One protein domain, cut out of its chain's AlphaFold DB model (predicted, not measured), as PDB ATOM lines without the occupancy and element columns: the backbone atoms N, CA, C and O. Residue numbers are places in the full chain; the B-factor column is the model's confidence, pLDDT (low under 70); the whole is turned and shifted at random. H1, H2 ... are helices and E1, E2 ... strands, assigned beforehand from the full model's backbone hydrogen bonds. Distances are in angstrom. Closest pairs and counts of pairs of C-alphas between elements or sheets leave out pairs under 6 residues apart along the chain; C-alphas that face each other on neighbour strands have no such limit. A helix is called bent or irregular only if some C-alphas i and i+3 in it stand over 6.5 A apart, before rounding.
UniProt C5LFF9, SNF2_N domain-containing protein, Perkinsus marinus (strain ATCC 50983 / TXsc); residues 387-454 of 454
ATOM      1  N   PRO A 387     -15.722   4.457  34.512       93.44
ATOM      2  CA  PRO A 387     -14.846   4.714  35.669       93.44
ATOM      3  C   PRO A 387     -15.369   4.299  37.057       93.44
ATOM      4  O   PRO A 387     -16.569   4.180  37.287       93.44
ATOM      5  N   VAL A 388     -14.435   4.144  38.002       95.25
ATOM      6  CA  VAL A 388     -14.670   3.786  39.411       95.25
ATOM      7  C   VAL A 388     -14.551   5.016  40.313       95.25
ATOM      8  O   VAL A 388     -13.547   5.728  40.286       95.25
ATOM      9  N   LEU A 389     -15.553   5.234  41.172       95.44
ATOM     10  CA  LEU A 389     -15.535   6.263  42.215       95.44
ATOM     11  C   LEU A 389     -15.216   5.641  43.581       95.44
ATOM     12  O   LEU A 389     -15.996   4.850  44.107       95.44
ATOM     13  N   VAL A 390     -14.101   6.050  44.185       96.94
ATOM     14  CA  VAL A 390     -13.709   5.666  45.546       96.94
ATOM     15  C   VAL A 390     -13.989   6.824  46.497       96.94
ATOM     16  O   VAL A 390     -13.472   7.929  46.321       96.94
ATOM     17  N   ILE A 391     -14.779   6.566  47.537       96.69
ATOM     18  CA  ILE A 391     -15.093   7.539  48.587       96.69
ATOM     19  C   ILE A 391     -14.459   7.062  49.889       96.69
ATOM     20  O   ILE A 391     -14.773   5.977  50.375       96.69
ATOM     21  N   CYS A 392     -13.566   7.861  50.466       96.31
ATOM     22  CA  CYS A 392     -12.837   7.474  51.671       96.31
ATOM     23  C   CYS A 392     -12.544   8.674  52.596       96.31
ATOM     24  O   CYS A 392     -12.746   9.834  52.214       96.31
ATOM     25  N   PRO A 393     -12.078   8.448  53.842       96.06
ATOM     26  CA  PRO A 393     -11.533   9.514  54.677       96.06
ATOM     27  C   PRO A 393     -10.399  10.257  53.961       96.06
ATOM     28  O   PRO A 393      -9.605   9.656  53.240       96.06
ATOM     29  N   ALA A 394     -10.273  11.566  54.202       92.75
ATOM     30  CA  ALA A 394      -9.296  12.405  53.500       92.75
ATOM     31  C   ALA A 394      -7.841  11.912  53.640       92.75
ATOM     32  O   ALA A 394      -7.068  12.043  52.692       92.75
ATOM     33  N   SER A 395      -7.494  11.321  54.788       93.62
ATOM     34  CA  SER A 395      -6.176  10.741  55.074       93.62
ATOM     35  C   SER A 395      -5.862   9.482  54.263       93.62
ATOM     36  O   SER A 395      -4.692   9.159  54.096       93.62
ATOM     37  N   LEU A 396      -6.876   8.782  53.742       96.00
ATOM     38  CA  LEU A 396      -6.702   7.524  53.011       96.00
ATOM     39  C   LEU A 396      -6.681   7.704  51.491       96.00
ATOM     40  O   LEU A 396      -6.431   6.739  50.783       96.00
ATOM     41  N   LYS A 397      -6.916   8.912  50.963       96.12
ATOM     42  CA  LYS A 397      -7.005   9.124  49.507       96.12
ATOM     43  C   LYS A 397      -5.731   8.721  48.761       96.12
ATOM     44  O   LYS A 397      -5.811   8.059  47.734       96.12
ATOM     45  N   PHE A 398      -4.571   9.114  49.286       96.00
ATOM     46  CA  PHE A 398      -3.283   8.760  48.686       96.00
ATOM     47  C   PHE A 398      -2.952   7.284  48.896       96.00
ATOM     48  O   PHE A 398      -2.511   6.649  47.956       96.00
ATOM     49  N   VAL A 399      -3.313   6.711  50.050       96.44
ATOM     50  CA  VAL A 399      -3.194   5.262  50.275       96.44
ATOM     51  C   VAL A 399      -3.982   4.492  49.216       96.44
ATOM     52  O   VAL A 399      -3.445   3.597  48.585       96.44
ATOM     53  N   TRP A 400      -5.235   4.869  48.947       97.50
ATOM     54  CA  TRP A 400      -6.019   4.257  47.870       97.50
ATOM     55  C   TRP A 400      -5.352   4.404  46.503       97.50
ATOM     56  O   TRP A 400      -5.317   3.433  45.754       97.50
ATOM     57  N   LYS A 401      -4.805   5.587  46.190       96.81
ATOM     58  CA  LYS A 401      -4.061   5.807  44.946       96.81
ATOM     59  C   LYS A 401      -2.884   4.840  44.840       96.81
ATOM     60  O   LYS A 401      -2.775   4.157  43.831       96.81
ATOM     61  N   ASP A 402      -2.052   4.759  45.872       96.19
ATOM     62  CA  ASP A 402      -0.853   3.923  45.874       96.19
ATOM     63  C   ASP A 402      -1.216   2.441  45.719       96.19
ATOM     64  O   ASP A 402      -0.627   1.754  44.895       96.19
ATOM     65  N   GLN A 403      -2.252   1.963  46.419       96.25
ATOM     66  CA  GLN A 403      -2.717   0.574  46.290       96.25
ATOM     67  C   GLN A 403      -3.330   0.271  44.916       96.25
ATOM     68  O   GLN A 403      -3.153  -0.827  44.404       96.25
ATOM     69  N   ILE A 404      -4.026   1.225  44.287       96.25
ATOM     70  CA  ILE A 404      -4.494   1.067  42.900       96.25
ATOM     71  C   ILE A 404      -3.296   0.965  41.953       96.25
ATOM     72  O   ILE A 404      -3.266   0.075  41.111       96.25
ATOM     73  N   MET A 405      -2.311   1.852  42.106       95.06
ATOM     74  CA  MET A 405      -1.117   1.874  41.259       95.06
ATOM     75  C   MET A 405      -0.275   0.608  41.399       95.06
ATOM     76  O   MET A 405       0.231   0.112  40.401       95.06
ATOM     77  N   GLU A 406      -0.139   0.095  42.620       93.94
ATOM     78  CA  GLU A 406       0.626  -1.113  42.920       93.94
ATOM     79  C   GLU A 406      -0.112  -2.373  42.449       93.94
ATOM     80  O   GLU A 406       0.451  -3.216  41.757       93.94
ATOM     81  N   TRP A 407      -1.392  -2.516  42.800       94.88
ATOM     82  CA  TRP A 407      -2.102  -3.784  42.613       94.88
ATOM     83  C   TRP A 407      -2.763  -3.935  41.246       94.88
ATOM     84  O   TRP A 407      -3.055  -5.056  40.821       94.88
ATOM     85  N   LEU A 408      -2.992  -2.816  40.555       93.00
ATOM     86  CA  LEU A 408      -3.553  -2.758  39.206       93.00
ATOM     87  C   LEU A 408      -2.553  -2.186  38.187       93.00
ATOM     88  O   LEU A 408      -2.981  -1.683  37.149       93.00
ATOM     89  N   GLU A 409      -1.244  -2.307  38.437       87.94
ATOM     90  CA  GLU A 409      -0.164  -1.777  37.580       87.94
ATOM     91  C   GLU A 409      -0.308  -2.151  36.089       87.94
ATOM     92  O   GLU A 409      -0.033  -1.343  35.207       87.94
ATOM     93  N   ASN A 410      -0.819  -3.353  35.794       87.75
ATOM     94  CA  ASN A 410      -1.005  -3.856  34.427       87.75
ATOM     95  C   ASN A 410      -2.340  -3.429  33.783       87.75
ATOM     96  O   ASN A 410      -2.600  -3.755  32.626       87.75
ATOM     97  N   HIS A 411      -3.201  -2.726  34.522       88.62
ATOM     98  CA  HIS A 411      -4.569  -2.390  34.109       88.62
ATOM     99  C   HIS A 411      -4.867  -0.888  34.114       88.62
ATOM    100  O   HIS A 411      -5.858  -0.471  33.502       88.62
ATOM    101  N   VAL A 412      -4.068  -0.100  34.839       91.69
ATOM    102  CA  VAL A 412      -4.295   1.328  35.067       91.69
ATOM    103  C   VAL A 412      -2.967   2.070  35.046       91.69
ATOM    104  O   VAL A 412      -2.012   1.677  35.713       91.69
ATOM    105  N   ARG A 413      -2.917   3.182  34.317       92.06
ATOM    106  CA  ARG A 413      -1.765   4.086  34.322       92.06
ATOM    107  C   ARG A 413      -1.897   5.171  35.393       92.06
ATOM    108  O   ARG A 413      -2.986   5.500  35.853       92.06
ATOM    109  N   GLY A 414      -0.776   5.791  35.763       89.19
ATOM    110  CA  GLY A 414      -0.745   6.821  36.810       89.19
ATOM    111  C   GLY A 414      -1.571   8.071  36.513       89.19
ATOM    112  O   GLY A 414      -2.109   8.683  37.436       89.19
ATOM    113  N   ASP A 415      -1.686   8.433  35.238       91.88
ATOM    114  CA  ASP A 415      -2.520   9.523  34.728       91.88
ATOM    115  C   ASP A 415      -4.021   9.191  34.747       91.88
ATOM    116  O   ASP A 415      -4.848  10.094  34.841       91.88
ATOM    117  N   GLU A 416      -4.380   7.906  34.778       94.31
ATOM    118  CA  GLU A 416      -5.767   7.440  34.843       94.31
ATOM    119  C   GLU A 416      -6.330   7.381  36.280       94.31
ATOM    120  O   GLU A 416      -7.526   7.125  36.462       94.31
ATOM    121  N   VAL A 417      -5.503   7.618  37.309       96.56
ATOM    122  CA  VAL A 417      -5.916   7.625  38.725       96.56
ATOM    123  C   VAL A 417      -5.905   9.044  39.284       96.56
ATOM    124  O   VAL A 417      -4.871   9.586  39.691       96.56
ATOM    125  N   GLN A 418      -7.090   9.638  39.382       95.88
ATOM    126  CA  GLN A 418      -7.258  10.997  39.868       95.88
ATOM    127  C   GLN A 418      -7.618  11.040  41.359       95.88
ATOM    128  O   GLN A 418      -8.645  10.521  41.791       95.88
ATOM    129  N   VAL A 419      -6.825  11.773  42.145       96.44
ATOM    130  CA  VAL A 419      -7.184  12.163  43.518       96.44
ATOM    131  C   VAL A 419      -7.723  13.586  43.513       96.44
ATOM    132  O   VAL A 419      -7.005  14.532  43.195       96.44
ATOM    133  N   VAL A 420      -8.979  13.756  43.921       95.00
ATOM    134  CA  VAL A 420      -9.609  15.076  44.012       95.00
ATOM    135  C   VAL A 420      -9.287  15.702  45.364       95.00
ATOM    136  O   VAL A 420      -9.545  15.123  46.431       95.00
ATOM    137  N   MET A 421      -8.744  16.918  45.344       90.88
ATOM    138  CA  MET A 421      -8.363  17.636  46.558       90.88
ATOM    139  C   MET A 421      -9.424  18.645  46.976       90.88
ATOM    140  O   MET A 421      -9.709  18.762  48.170       90.88
ATOM    141  N   LYS A 422     -10.033  19.340  46.014       89.38
ATOM    142  CA  LYS A 422     -10.984  20.427  46.257       89.38
ATOM    143  C   LYS A 422     -12.251  20.265  45.423       89.38
ATOM    144  O   LYS A 422     -12.271  19.705  44.330       89.38
ATOM    145  N   GLY A 423     -13.336  20.865  45.907       85.06
ATOM    146  CA  GLY A 423     -14.625  20.887  45.209       85.06
ATOM    147  C   GLY A 423     -14.626  21.652  43.880       85.06
ATOM    148  O   GLY A 423     -15.580  21.514  43.124       85.06
ATOM    149  N   LYS A 424     -13.571  22.409  43.560       86.06
ATOM    150  CA  LYS A 424     -13.418  23.107  42.273       86.06
ATOM    151  C   LYS A 424     -12.604  22.327  41.237       86.06
ATOM    152  O   LYS A 424     -12.605  22.717  40.081       86.06
ATOM    153  N   ASP A 425     -11.945  21.239  41.633       87.38
ATOM    154  CA  ASP A 425     -11.109  20.464  40.713       87.38
ATOM    155  C   ASP A 425     -11.991  19.773  39.662       87.38
ATOM    156  O   ASP A 425     -13.026  19.191  40.005       87.38
ATOM    157  N   ASN A 426     -11.602  19.839  38.392       87.06
ATOM    158  CA  ASN A 426     -12.319  19.155  37.316       87.06
ATOM    159  C   ASN A 426     -12.023  17.656  37.355       87.06
ATOM    160  O   ASN A 426     -10.911  17.261  37.699       87.06
ATOM    161  N   ILE A 427     -13.008  16.831  37.000       87.38
ATOM    162  CA  ILE A 427     -12.798  15.394  36.809       87.38
ATOM    163  C   ILE A 427     -12.173  15.212  35.427       87.38
ATOM    164  O   ILE A 427     -12.687  15.756  34.448       87.38
ATOM    165  N   LEU A 428     -11.051  14.504  35.359       86.94
ATOM    166  CA  LEU A 428     -10.388  14.198  34.098       86.94
ATOM    167  C   LEU A 428     -11.256  13.218  33.298       86.94
ATOM    168  O   LEU A 428     -11.763  12.242  33.849       86.94
ATOM    169  N   SER A 429     -11.456  13.484  32.008       83.88
ATOM    170  CA  SER A 429     -12.338  12.681  31.145       83.88
ATOM    171  C   SER A 429     -11.811  11.269  30.878       83.88
ATOM    172  O   SER A 429     -12.579  10.367  30.557       83.88
ATOM    173  N   ASP A 430     -10.500  11.087  30.978       89.31
ATOM    174  CA  ASP A 430      -9.777   9.833  30.786       89.31
ATOM    175  C   ASP A 430      -9.550   9.055  32.091       89.31
ATOM    176  O   ASP A 430      -9.193   7.875  32.032       89.31
ATOM    177  N   ALA A 431      -9.823   9.661  33.256       92.06
ATOM    178  CA  ALA A 431      -9.658   8.999  34.543       92.06
ATOM    179  C   ALA A 431     -10.498   7.718  34.624       92.06
ATOM    180  O   ALA A 431     -11.715   7.718  34.426       92.06
ATOM    181  N   LYS A 432      -9.835   6.617  34.970       94.69
ATOM    182  CA  LYS A 432     -10.452   5.321  35.265       94.69
ATOM    183  C   LYS A 432     -10.823   5.197  36.732       94.69
ATOM    184  O   LYS A 432     -11.826   4.564  37.046       94.69
ATOM    185  N   PHE A 433     -10.052   5.837  37.608       96.69
ATOM    186  CA  PHE A 433     -10.333   5.923  39.035       96.69
ATOM    187  C   PHE A 433     -10.411   7.377  39.473       96.69
ATOM    188  O   PHE A 433      -9.521   8.178  39.187       96.69
ATOM    189  N   VAL A 434     -11.453   7.695  40.234       96.06
ATOM    190  CA  VAL A 434     -11.638   9.000  40.865       96.06
ATOM    191  C   VAL A 434     -11.761   8.785  42.367       96.06
ATOM    192  O   VAL A 434     -12.653   8.078  42.830       96.06
ATOM    193  N   ILE A 435     -10.863   9.389  43.142       97.19
ATOM    194  CA  ILE A 435     -10.794   9.228  44.598       97.19
ATOM    195  C   ILE A 435     -11.186  10.545  45.265       97.19
ATOM    196  O   ILE A 435     -10.526  11.574  45.074       97.19
ATOM    197  N   ILE A 436     -12.239  10.513  46.083       96.38
ATOM    198  CA  ILE A 436     -12.773  11.689  46.776       96.38
ATOM    199  C   ILE A 436     -12.853  11.483  48.291       96.38
ATOM    200  O   ILE A 436     -12.984  10.372  48.800       96.38
ATOM    201  N   GLY A 437     -12.798  12.599  49.019       95.25
ATOM    202  CA  GLY A 437     -13.066  12.624  50.455       95.25
ATOM    203  C   GLY A 437     -14.554  12.805  50.755       95.25
ATOM    204  O   GLY A 437     -15.254  13.449  49.974       95.25
ATOM    205  N   TYR A 438     -15.014  12.362  51.931       94.38
ATOM    206  CA  TYR A 438     -16.397  12.590  52.392       94.38
ATOM    207  C   TYR A 438     -16.923  14.029  52.227       94.38
ATOM    208  O   TYR A 438     -18.061  14.176  51.788       94.38
ATOM    209  N   PRO A 439     -16.140  15.103  52.483       90.56
ATOM    210  CA  PRO A 439     -16.642  16.473  52.328       90.56
ATOM    211  C   PRO A 439     -17.094  16.832  50.905       90.56
ATOM    212  O   PRO A 439     -17.790  17.825  50.715       90.56
ATOM    213  N   LEU A 440     -16.681  16.059  49.897       90.62
ATOM    214  CA  LEU A 440     -16.980  16.329  48.494       90.62
ATOM    215  C   LEU A 440     -18.219  15.586  47.978       90.62
ATOM    216  O   LEU A 440     -18.658  15.892  46.874       90.62
ATOM    217  N   ILE A 441     -18.819  14.675  48.751       88.38
ATOM    218  CA  ILE A 441     -19.937  13.824  48.294       88.38
ATOM    219  C   ILE A 441     -21.192  14.620  47.891       88.38
ATOM    220  O   ILE A 441     -21.930  14.233  46.990       88.38
ATOM    221  N   ASN A 442     -21.408  15.778  48.520       88.19
ATOM    222  CA  ASN A 442     -22.548  16.653  48.236       88.19
ATOM    223  C   ASN A 442     -22.345  17.518  46.984       88.19
ATOM    224  O   ASN A 442     -23.232  18.284  46.616       88.19
ATOM    225  N   ASN A 443     -21.178  17.442  46.342       88.31
ATOM    226  CA  ASN A 443     -20.930  18.184  45.120       88.31
ATOM    227  C   ASN A 443     -21.637  17.486  43.940       88.31
ATOM    228  O   ASN A 443     -21.331  16.319  43.680       88.31
ATOM    229  N   PRO A 444     -22.516  18.181  43.189       85.75
ATOM    230  CA  PRO A 444     -23.304  17.580  42.110       85.75
ATOM    231  C   PRO A 444     -22.482  16.813  41.069       85.75
ATOM    232  O   PRO A 444     -22.962  15.831  40.516       85.75
ATOM    233  N   LYS A 445     -21.224  17.211  40.841       85.94
ATOM    234  CA  LYS A 445     -20.329  16.558  39.874       85.94
ATOM    235  C   LYS A 445     -19.964  15.108  40.217       85.94
ATOM    236  O   LYS A 445     -19.552  14.372  39.334       85.94
ATOM    237  N   PHE A 446     -20.091  14.709  41.484       86.25
ATOM    238  CA  PHE A 446     -19.856  13.330  41.935       86.25
ATOM    239  C   PHE A 446     -21.157  12.545  42.144       86.25
ATOM    240  O   PHE A 446     -21.115  11.405  42.592       86.25
ATOM    241  N   GLN A 447     -22.304  13.159  41.841       84.00
ATOM    242  CA  GLN A 447     -23.631  12.543  41.936       84.00
ATOM    243  C   GLN A 447     -24.202  12.178  40.564       84.00
ATOM    244  O   GLN A 447     -25.309  11.668  40.477       84.00
ATOM    245  N   THR A 448     -23.466  12.460  39.492       81.19
ATOM    246  CA  THR A 448     -23.826  12.086  38.128       81.19
ATOM    247  C   THR A 448     -22.990  10.901  37.683       81.19
ATOM    248  O   THR A 448     -21.771  10.881  37.874       81.19
ATOM    249  N   ARG A 449     -23.634   9.930  37.047       78.31
ATOM    250  CA  ARG A 449     -22.966   8.819  36.380       78.31
ATOM    251  C   ARG A 449     -22.124   9.320  35.198       78.31
ATOM    252  O   ARG A 449     -22.422  10.373  34.633       78.31
ATOM    253  N   PRO A 450     -21.132   8.535  34.745       69.62
ATOM    254  CA  PRO A 450     -20.269   8.896  33.612       69.62
ATOM    255  C   PRO A 450     -21.025   9.154  32.299       69.62
ATOM    256  O   PRO A 450     -20.574   9.924  31.462       69.62
ATOM    257  N   ASN A 451     -22.205   8.551  32.132       72.25
ATOM    258  CA  ASN A 451     -23.091   8.760  30.984       72.25
ATOM    259  C   ASN A 451     -24.001  10.005  31.112       72.25
ATOM    260  O   ASN A 451     -24.905  10.183  30.300       72.25
ATOM    261  N   GLY A 452     -23.817  10.829  32.149       69.50
ATOM    262  CA  GLY A 452     -24.600  12.043  32.402       69.50
ATOM    263  C   GLY A 452     -25.950  11.823  33.093       69.50
ATOM    264  O   GLY A 452     -26.634  12.798  33.401       69.50
ATOM    265  N   SER A 453     -26.344  10.575  33.373       70.44
ATOM    266  CA  SER A 453     -27.541  10.299  34.184       70.44
ATOM    267  C   SER A 453     -27.295  10.606  35.666       70.44
ATOM    268  O   SER A 453     -26.165  10.512  36.141       70.44
ATOM    269  N   LYS A 454     -28.342  11.011  36.392       58.16
ATOM    270  CA  LYS A 454     -28.295  11.192  37.850       58.16
ATOM    271  C   LYS A 454     -28.529   9.873  38.574       58.16
ATOM    272  O   LYS A 454     -29.372   9.084  38.090       58.16
TER     273      LYS A 454
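AT A GLANCE: This is residues 387 to 454 of the 454 residues of the protein "SNF2_N domain-containing protein" of Perkinsus marinus (strain ATCC 50983 / TXsc) (UniProt C5LFF9). With little regular structure, this is a small sheet of three short strands with one helix, H1, over one face, and long loops, residues 420 to 432 and 438 to 454, on the other side. The 68 printed residues run E1, H1, E2, E3; the sheet's order is E1, E3, E2, parallel. The class is mixed, with 27 residues in named elements. It is compact, radius of gyration of the C-alphas 11.7 A, spans 31 by 27 by 16 A.

IN THESE COORDINATES: E1, residues 388 to 392, begins at C-alpha (-14.670, 3.786, 39.411) and is 12.9 A long. H1, residues 394 to 407, is 20.8 A and irregular: C-alphas 395 and 398 are 7.3 A apart. E2 is residues 417 to 419, 6.7 A. E3, residues 433 to 437, 13.5 A, ends at (-13.066, 12.624, 50.455).

HOW THE PARTS SIT: E3 is the inner strand; N 390 and O 434 of E1 and E3 are 2.8 A apart, as are N 418 and O 433 of E2 and E3, both within hydrogen-bond range. E1, H1 and E2 form a split strand-helix-strand unit, E3 between its strands, with a right-handed crossover. In two layers, helix on one face, H1 is on the sheet at a height of 8.6 A, running along E3 at 7 degrees on the local plane. Its closest C-alphas to E3 are Ala 394 and Gly 437, 4.9 A. In H1, 8 of 10 O i to N i+4 pairs are within range.

THE WHOLE: C-alphas 410 and 442 are farthest apart, 32.8 A. The printed part has no cut; the link E2 to E3 is long. Residues 450, 452 and 454 have pLDDT under 70.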